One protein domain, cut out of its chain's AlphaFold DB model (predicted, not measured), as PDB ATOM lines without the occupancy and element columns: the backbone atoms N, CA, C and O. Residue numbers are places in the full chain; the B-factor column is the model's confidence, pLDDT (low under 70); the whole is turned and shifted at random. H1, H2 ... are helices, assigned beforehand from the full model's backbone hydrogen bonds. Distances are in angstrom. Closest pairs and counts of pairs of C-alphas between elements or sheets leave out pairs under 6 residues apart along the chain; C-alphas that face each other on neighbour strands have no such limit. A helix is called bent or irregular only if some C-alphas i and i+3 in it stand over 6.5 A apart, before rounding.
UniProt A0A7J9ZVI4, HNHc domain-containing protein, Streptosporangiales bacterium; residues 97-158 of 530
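This is residues 97 to 158 of the 530 residues of the protein "HNHc domain-containing protein" of Streptosporangiales bacterium (UniProt A0A7J9ZVI4). Three helices pack together at steep angles, each touching the other two: the later half of the long helix H1 crosses H2, and H3 packs with its first turns on H1 near that helix's last turns. The first residues of H1, 97 to 102, stick out of this small body as a free arm. The printed part has 62 residues with three named helices, H1, H2 and H3 in that order, and no named strand; the class is all helix. It is compact, with a radius of gyration of the C-alphas of 11.0 A, and the C-alphas span 34 by 23 by 18 A along their three main axes.

H1, residues 97 to 116, stands free over residues 97 to 102. With residues 107 to 115 alone it touches H2, residues 123 to 135. Their closest C-alphas are those of Ala 111 and Arg 127, 5.6 A apart. H1 and H2 stand at a steep tilt of 58 degrees and run opposite ways. With residues 110 to 114 alone H1 touches H3, residues 144 to 157. Their closest C-alphas are those of Ala 114 and Ile 148, 5.2 A apart. H1 and H3 stand at a steep tilt of 65 degrees and run the same way. H2 and H3 only just touch, with 3 pairs of C-alphas within 8 A. H2 touches H3 with residues 126 to 130 alone, and H3 touches H2 with residue 151 alone; the closest C-alphas are those of Ile 126 and Leu 151, 7.4 A apart. H2 and H3 stand at a steep tilt of 64 degrees and run opposite ways. The helix packing is mostly crossed, with 0 of these 3 pairs at a shallow tilt. In H1 and H2 every O i to N i+4 pair is within hydrogen-bond range; in H3 it is 8 of 10.

H1 begins with C-alpha 97 at (66.246, 39.699, 9.748) and is 28.0 A long from first to last C-alpha, over 20 residues. H2, 13 residues, begins with C-alpha 123 at (45.436, 33.826, 17.501) and is 18.3 A long. H3, 14 residues, is 20.4 A long and ends with C-alpha 157 at (31.748, 39.999, 11.030). No helix is bent.

The two C-alphas farthest apart are those of Leu 97 and Thr 156, at 35.0 A. The printed part runs from 97 to 158 and has no cut. The link from H1 to H2, 6 residues, and the link from H2 to H3, 8 residues, are both short. The mean pLDDT of the printed part of this model is 92.9, and no printed residue is under 70.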
ATOM      1  N   LEU A  97      66.765  40.607   8.722       95.12
ATOM      2  CA  LEU A  97      66.246  39.699   9.748       95.12
ATOM      3  C   LEU A  97      65.713  40.469  10.957       95.12
ATOM      4  O   LEU A  97      64.657  40.135  11.485       95.12
ATOM      5  N   ASP A  98      66.421  41.514  11.375       93.38
ATOM      6  CA  ASP A  98      66.027  42.389  12.476       93.38
ATOM      7  C   ASP A  98      64.708  43.116  12.193       93.38
ATOM      8  O   ASP A  98      63.832  43.175  13.057       93.38
ATOM      9  N   GLU A  99      64.519  43.621  10.975       93.75
ATOM     10  CA  GLU A  99      63.268  44.271  10.578       93.75
ATOM     11  C   GLU A  99      62.102  43.282  10.484       93.75
ATOM     12  O   GLU A  99      61.012  43.568  10.988       93.75
ATOM     13  N   ALA A 100      62.325  42.102   9.898       95.75
ATOM     14  CA  ALA A 100      61.318  41.048   9.808       95.75
ATOM     15  C   ALA A 100      60.900  40.543  11.200       95.75
ATOM     16  O   ALA A 100      59.704  40.413  11.483       95.75
ATOM     17  N   ALA A 101      61.869  40.342  12.097       94.06
ATOM     18  CA  ALA A 101      61.624  39.949  13.478       94.06
ATOM     19  C   ALA A 101      60.829  41.023  14.235       94.06
ATOM     20  O   ALA A 101      59.827  40.702  14.879       94.06
ATOM     21  N   THR A 102      61.206  42.302  14.116       93.81
ATOM     22  CA  THR A 102      60.448  43.418  14.704       93.81
ATOM     23  C   THR A 102      59.021  43.491  14.149       93.81
ATOM     24  O   THR A 102      58.078  43.704  14.915       93.81
ATOM     25  N   ALA A 103      58.831  43.305  12.838       94.31
ATOM     26  CA  ALA A 103      57.511  43.334  12.211       94.31
ATOM     27  C   ALA A 103      56.610  42.211  12.745       94.31
ATOM     28  O   ALA A 103      55.487  42.479  13.184       94.31
ATOM     29  N   LYS A 104      57.124  40.975  12.797       94.31
ATOM     30  CA  LYS A 104      56.406  39.828  13.366       94.31
ATOM     31  C   LYS A 104      56.080  40.039  14.844       94.31
ATOM     32  O   LYS A 104      54.939  39.827  15.246       94.31
ATOM     33  N   ALA A 105      57.035  40.533  15.632       92.81
ATOM     34  CA  ALA A 105      56.821  40.825  17.047       92.81
ATOM     35  C   ALA A 105      55.747  41.901  17.267       92.81
ATOM     36  O   ALA A 105      54.971  41.810  18.217       92.81
ATOM     37  N   ASN A 106      55.647  42.900  16.383       94.19
ATOM     38  CA  ASN A 106      54.578  43.892  16.457       94.19
ATOM     39  C   ASN A 106      53.196  43.291  16.159       94.19
ATOM     40  O   ASN A 106      52.250  43.591  16.889       94.19
ATOM     41  N   VAL A 107      53.088  42.428  15.143       95.62
ATOM     42  CA  VAL A 107      51.849  41.685  14.856       95.62
ATOM     43  C   VAL A 107      51.459  40.826  16.061       95.62
ATOM     44  O   VAL A 107      50.333  40.922  16.539       95.62
ATOM     45  N   ASP A 108      52.402  40.063  16.617       93.44
ATOM     46  CA  ASP A 108      52.154  39.191  17.770       93.44
ATOM     47  C   ASP A 108      51.729  39.969  19.014       93.44
ATOM     48  O   ASP A 108      50.818  39.556  19.729       93.44
ATOM     49  N   ARG A 109      52.374  41.105  19.280       93.81
ATOM     50  CA  ARG A 109      52.043  41.971  20.412       93.81
ATOM     51  C   ARG A 109      50.617  42.510  20.297       93.81
ATOM     52  O   ARG A 109      49.868  42.419  21.266       93.81
ATOM     53  N   LEU A 110      50.241  43.044  19.131       95.19
ATOM     54  CA  LEU A 110      48.892  43.561  18.889       95.19
ATOM     55  C   LEU A 110      47.843  42.446  18.947       95.19
ATOM     56  O   LEU A 110      46.805  42.636  19.575       95.19
ATOM     57  N   ALA A 111      48.137  41.276  18.376       95.69
ATOM     58  CA  ALA A 111      47.244  40.122  18.425       95.69
ATOM     59  C   ALA A 111      47.006  39.665  19.872       95.69
ATOM     60  O   ALA A 111      45.864  39.499  20.289       95.69
ATOM     61  N   LYS A 112      48.070  39.565  20.683       93.94
ATOM     62  CA  LYS A 112      47.972  39.227  22.115       93.94
ATOM     63  C   LYS A 112      47.177  40.267  22.901       93.94
ATOM     64  O   LYS A 112      46.409  39.902  23.791       93.94
ATOM     65  N   SER A 113      47.340  41.555  22.582       95.44
ATOM     66  CA  SER A 113      46.542  42.628  23.187       95.44
ATOM     67  C   SER A 113      45.062  42.529  22.809       95.44
ATOM     68  O   SER A 113      44.220  42.664  23.690       95.44
ATOM     69  N   ALA A 114      44.735  42.233  21.549       95.56
ATOM     70  CA  ALA A 114      43.355  42.003  21.120       95.56
ATOM     71  C   ALA A 114      42.745  40.764  21.796       95.56
ATOM     72  O   ALA A 114      41.645  40.840  22.340       95.56
ATOM     73  N   LYS A 115      43.497  39.659  21.872       93.44
ATOM     74  CA  LYS A 115      43.077  38.441  22.576       93.44
ATOM     75  C   LYS A 115      42.783  38.712  24.051       93.44
ATOM     76  O   LYS A 115      41.741  38.318  24.563       93.44
ATOM     77  N   SER A 116      43.664  39.457  24.717       95.06
ATOM     78  CA  SER A 116      43.489  39.867  26.118       95.06
ATOM     79  C   SER A 116      42.323  40.844  26.318       95.06
ATOM     80  O   SER A 116      41.750  40.893  27.401       95.06
ATOM     81  N   ALA A 117      41.952  41.605  25.285       95.44
ATOM     82  CA  ALA A 117      40.780  42.477  25.276       95.44
ATOM     83  C   ALA A 117      39.459  41.732  24.989       95.44
ATOM     84  O   ALA A 117      38.406  42.366  24.962       95.44
ATOM     85  N   GLY A 118      39.504  40.407  24.806       93.38
ATOM     86  CA  GLY A 118      38.321  39.559  24.661       93.38
ATOM     87  C   GLY A 118      38.001  39.122  23.232       93.38
ATOM     88  O   GLY A 118      36.875  38.695  22.992       93.38
ATOM     89  N   ASP A 119      38.943  39.211  22.284       92.69
ATOM     90  CA  ASP A 119      38.727  38.664  20.938       92.69
ATOM     91  C   ASP A 119      38.507  37.131  21.011       92.69
ATOM     92  O   ASP A 119      39.377  36.399  21.516       92.69
ATOM     93  N   PRO A 120      37.348  36.612  20.558       90.50
ATOM     94  CA  PRO A 120      37.015  35.197  20.711       90.50
ATOM     95  C   PRO A 120      37.827  34.288  19.780       90.50
ATOM     96  O   PRO A 120      38.022  33.118  20.106       90.50
ATOM     97  N   ARG A 121      38.351  34.822  18.673       89.56
ATOM     98  CA  ARG A 121      39.026  34.077  17.601       89.56
ATOM     99  C   ARG A 121      40.352  33.451  18.027       89.56
ATOM    100  O   ARG A 121      40.993  33.913  18.977       89.56
ATOM    101  N   GLY A 122      40.794  32.417  17.323       86.50
ATOM    102  CA  GLY A 122      42.144  31.875  17.411       86.50
ATOM    103  C   GLY A 122      43.196  32.940  17.087       86.50
ATOM    104  O   GLY A 122      42.955  33.894  16.343       86.50
ATOM    105  N   MET A 123      44.391  32.808  17.666       88.25
ATOM    106  CA  MET A 123      45.436  33.826  17.501       88.25
ATOM    107  C   MET A 123      45.845  34.035  16.043       88.25
ATOM    108  O   MET A 123      46.136  35.167  15.658       88.25
ATOM    109  N   ASP A 124      45.862  32.984  15.226       88.06
ATOM    110  CA  ASP A 124      46.297  33.088  13.832       88.06
ATOM    111  C   ASP A 124      45.309  33.869  12.966       88.06
ATOM    112  O   ASP A 124      45.742  34.692  12.157       88.06
ATOM    113  N   ALA A 125      44.003  33.740  13.216       91.06
ATOM    114  CA  ALA A 125      42.991  34.571  12.571       91.06
ATOM    115  C   ALA A 125      43.175  36.058  12.926       91.06
ATOM    116  O   ALA A 125      43.186  36.924  12.045       91.06
ATOM    117  N   ILE A 126      43.419  36.364  14.208       94.44
ATOM    118  CA  ILE A 126      43.694  37.737  14.666       94.44
ATOM    119  C   ILE A 126      44.958  38.291  13.987       94.44
ATOM    120  O   ILE A 126      44.964  39.432  13.516       94.44
ATOM    121  N   ARG A 127      46.033  37.495  13.912       95.69
ATOM    122  CA  ARG A 127      47.291  37.883  13.250       95.69
ATOM    123  C   ARG A 127      47.116  38.127  11.759       95.69
ATOM    124  O   ARG A 127      47.681  39.097  11.260       95.69
ATOM    125  N   ALA A 128      46.371  37.273  11.060       94.31
ATOM    126  CA  ALA A 128      46.141  37.398   9.624       94.31
ATOM    127  C   ALA A 128      45.394  38.701   9.290       94.31
ATOM    128  O   ALA A 128      45.824  39.463   8.420       94.31
ATOM    129  N   ASP A 129      44.343  39.025  10.047       94.19
ATOM    130  CA  ASP A 129      43.597  40.279   9.887       94.19
ATOM    131  C   ASP A 129      44.446  41.518  10.214       94.19
ATOM    132  O   ASP A 129      44.366  42.539   9.517       94.19
ATOM    133  N   LEU A 130      45.280  41.427  11.257       95.88
ATOM    134  CA  LEU A 130      46.258  42.457  11.608       95.88
ATOM    135  C   LEU A 130      47.284  42.666  10.497       95.88
ATOM    136  O   LEU A 130      47.558  43.807  10.131       95.88
ATOM    137  N   PHE A 131      47.845  41.581   9.964       96.44
ATOM    138  CA  PHE A 131      48.824  41.604   8.883       96.44
ATOM    139  C   PHE A 131      48.265  42.326   7.654       96.44
ATOM    140  O   PHE A 131      48.877  43.285   7.180       96.44
ATOM    141  N   LEU A 132      47.063  41.951   7.206       95.38
ATOM    142  CA  LEU A 132      46.394  42.625   6.091       95.38
ATOM    143  C   LEU A 132      46.101  44.095   6.409       95.38
ATOM    144  O   LEU A 132      46.415  44.973   5.613       95.38
ATOM    145  N   GLY A 133      45.556  44.395   7.591       95.31
ATOM    146  CA  GLY A 133      45.226  45.773   7.961       95.31
ATOM    147  C   GLY A 133      46.434  46.703   8.076       95.31
ATOM    148  O   GLY A 133      46.337  47.881   7.729       95.31
ATOM    149  N   LEU A 134      47.581  46.186   8.522       94.94
ATOM    150  CA  LEU A 134      48.833  46.938   8.549       94.94
ATOM    151  C   LEU A 134      49.343  47.222   7.130       94.94
ATOM    152  O   LEU A 134      49.723  48.358   6.850       94.94
ATOM    153  N   LEU A 135      49.318  46.229   6.235       95.56
ATOM    154  CA  LEU A 135      49.816  46.371   4.861       95.56
ATOM    155  C   LEU A 135      48.906  47.216   3.963       95.56
ATOM    156  O   LEU A 135      49.399  47.950   3.113       95.56
ATOM    157  N   GLU A 136      47.594  47.177   4.186       95.31
ATOM    158  CA  GLU A 136      46.627  48.047   3.507       95.31
ATOM    159  C   GLU A 136      46.686  49.508   3.994       95.31
ATOM    160  O   GLU A 136      45.981  50.367   3.470       95.31
ATOM    161  N   GLY A 137      47.486  49.810   5.026       94.81
ATOM    162  CA  GLY A 137      47.579  51.149   5.614       94.81
ATOM    163  C   GLY A 137      46.383  51.538   6.491       94.81
ATOM    164  O   GLY A 137      46.328  52.659   6.997       94.81
ATOM    165  N   ARG A 138      45.453  50.609   6.757       94.12
ATOM    166  CA  ARG A 138      44.228  50.830   7.551       94.12
ATOM    167  C   ARG A 138      44.509  51.422   8.936       94.12
ATOM    168  O   ARG A 138      43.707  52.184   9.474       94.12
ATOM    169  N   TYR A 139      45.662  51.079   9.502       93.81
ATOM    170  CA  TYR A 139      46.064  51.445  10.859       93.81
ATOM    171  C   TYR A 139      47.100  52.579  10.932       93.81
ATOM    172  O   TYR A 139      47.568  52.896  12.025       93.81
ATOM    173  N   GLN A 140      47.440  53.228   9.808       89.19
ATOM    174  CA  GLN A 140      48.536  54.208   9.714       89.19
ATOM    175  C   GLN A 140      48.418  55.389  10.697       89.19
ATOM    176  O   GLN A 140      49.431  55.916  11.158       89.19
ATOM    177  N   HIS A 141      47.192  55.788  11.048       89.25
ATOM    178  CA  HIS A 141      46.910  56.922  11.942       89.25
ATOM    179  C   HIS A 141      46.141  56.538  13.206       89.25
ATOM    180  O   HIS A 141      45.665  57.406  13.932       89.25
ATOM    181  N   GLN A 142      45.999  55.243  13.468       91.56
ATOM    182  CA  GLN A 142      45.302  54.771  14.655       91.56
ATOM    183  C   GLN A 142      46.269  54.685  15.840       91.56
ATOM    184  O   GLN A 142      47.488  54.712  15.663       91.56
ATOM    185  N   THR A 143      45.750  54.578  17.060       93.00
ATOM    186  CA  THR A 143      46.467  54.143  18.275       93.00
ATOM    187  C   THR A 143      46.289  52.637  18.473       93.00
ATOM    188  O   THR A 143      45.435  52.031  17.833       93.00
ATOM    189  N   ASP A 144      47.080  52.002  19.342       93.12
ATOM    190  CA  ASP A 144      46.920  50.564  19.611       93.12
ATOM    191  C   ASP A 144      45.510  50.231  20.118       93.12
ATOM    192  O   ASP A 144      44.917  49.257  19.668       93.12
ATOM    193  N   ALA A 145      44.933  51.085  20.970       94.88
ATOM    194  CA  ALA A 145      43.564  50.923  21.452       94.88
ATOM    195  C   ALA A 145      42.537  50.966  20.307       94.88
ATOM    196  O   ALA A 145      41.634  50.138  20.266       94.88
ATOM    197  N   GLN A 146      42.701  51.887  19.351       95.81
ATOM    198  CA  GLN A 146      41.819  51.988  18.184       95.81
ATOM    199  C   GLN A 146      41.940  50.769  17.260       95.81
ATOM    200  O   GLN A 146      40.917  50.264  16.804       95.81
ATOM    201  N   ILE A 147      43.160  50.260  17.047       96.19
ATOM    202  CA  ILE A 147      43.385  49.023  16.281       96.19
ATOM    203  C   ILE A 147      42.667  47.853  16.961       96.19
ATOM    204  O   ILE A 147      41.951  47.104  16.305       96.19
ATOM    205  N   ILE A 148      42.822  47.709  18.281       96.44
ATOM    206  CA  ILE A 148      42.171  46.641  19.050       96.44
ATOM    207  C   ILE A 148      40.644  46.751  18.949       96.44
ATOM    208  O   ILE A 148      39.977  45.744  18.729       96.44
ATOM    209  N   THR A 149      40.078  47.957  19.047       95.94
ATOM    210  CA  THR A 149      38.635  48.168  18.858       95.94
ATOM    211  C   THR A 149      38.160  47.752  17.460       95.94
ATOM    212  O   THR A 149      37.123  47.098  17.355       95.94
ATOM    213  N   ASP A 150      38.908  48.074  16.398       94.75
ATOM    214  CA  ASP A 150      38.584  47.627  15.031       94.75
ATOM    215  C   ASP A 150      38.614  46.096  14.910       94.75
ATOM    216  O   ASP A 150      37.701  45.505  14.334       94.75
ATOM    217  N   LEU A 151      39.615  45.435  15.499       94.69
ATOM    218  CA  LEU A 151      39.715  43.971  15.489       94.69
ATOM    219  C   LEU A 151      38.549  43.301  16.221       94.69
ATOM    220  O   LEU A 151      37.963  42.363  15.685       94.69
ATOM    221  N   LEU A 152      38.167  43.813  17.395       93.56
ATOM    222  CA  LEU A 152      37.014  43.302  18.143       93.56
ATOM    223  C   LEU A 152      35.713  43.461  17.348       93.56
ATOM    224  O   LEU A 152      34.877  42.559  17.343       93.56
ATOM    225  N   HIS A 153      35.549  44.573  16.625       91.75
ATOM    226  CA  HIS A 153      34.413  44.739  15.721       91.75
ATOM    227  C   HIS A 153      34.464  43.720  14.571       91.75
ATOM    228  O   HIS A 153      33.450  43.103  14.247       91.75
ATOM    229  N   ARG A 154      35.634  43.483  13.967       87.31
ATOM    230  CA  ARG A 154      35.804  42.500  12.879       87.31
ATOM    231  C   ARG A 154      35.495  41.072  13.303       87.31
ATOM    232  O   ARG A 154      34.889  40.354  12.509       87.31
ATOM    233  N   ALA A 155      35.823  40.699  14.538       87.12
ATOM    234  CA  ALA A 155      35.505  39.384  15.091       87.12
ATOM    235  C   ALA A 155      33.997  39.066  15.027       87.12
ATOM    236  O   ALA A 155      33.619  37.910  14.875       87.12
ATOM    237  N   THR A 156      33.128  40.086  15.059       84.25
ATOM    238  CA  THR A 156      31.673  39.903  14.890       84.25
ATOM    239  C   THR A 156      31.251  39.637  13.441       84.25
ATOM    240  O   THR A 156      30.210  39.036  13.199       84.25
ATOM    241  N   THR A 157      32.052  40.080  12.471       80.56
ATOM    242  CA  THR A 157      31.748  39.999  11.030       80.56
ATOM    243  C   THR A 157      32.424  38.826  10.322       80.56
ATOM    244  O   THR A 157      32.012  38.456   9.224       80.56
ATOM    245  N   ARG A 158      33.468  38.255  10.932       78.06
ATOM    246  CA  ARG A 158      34.206  37.071  10.477       78.06
ATOM    247  C   ARG A 158      34.559  36.216  11.700       78.06
ATOM    248  O   ARG A 158      35.684  36.322  12.192       78.06
TER     249      ARG A 158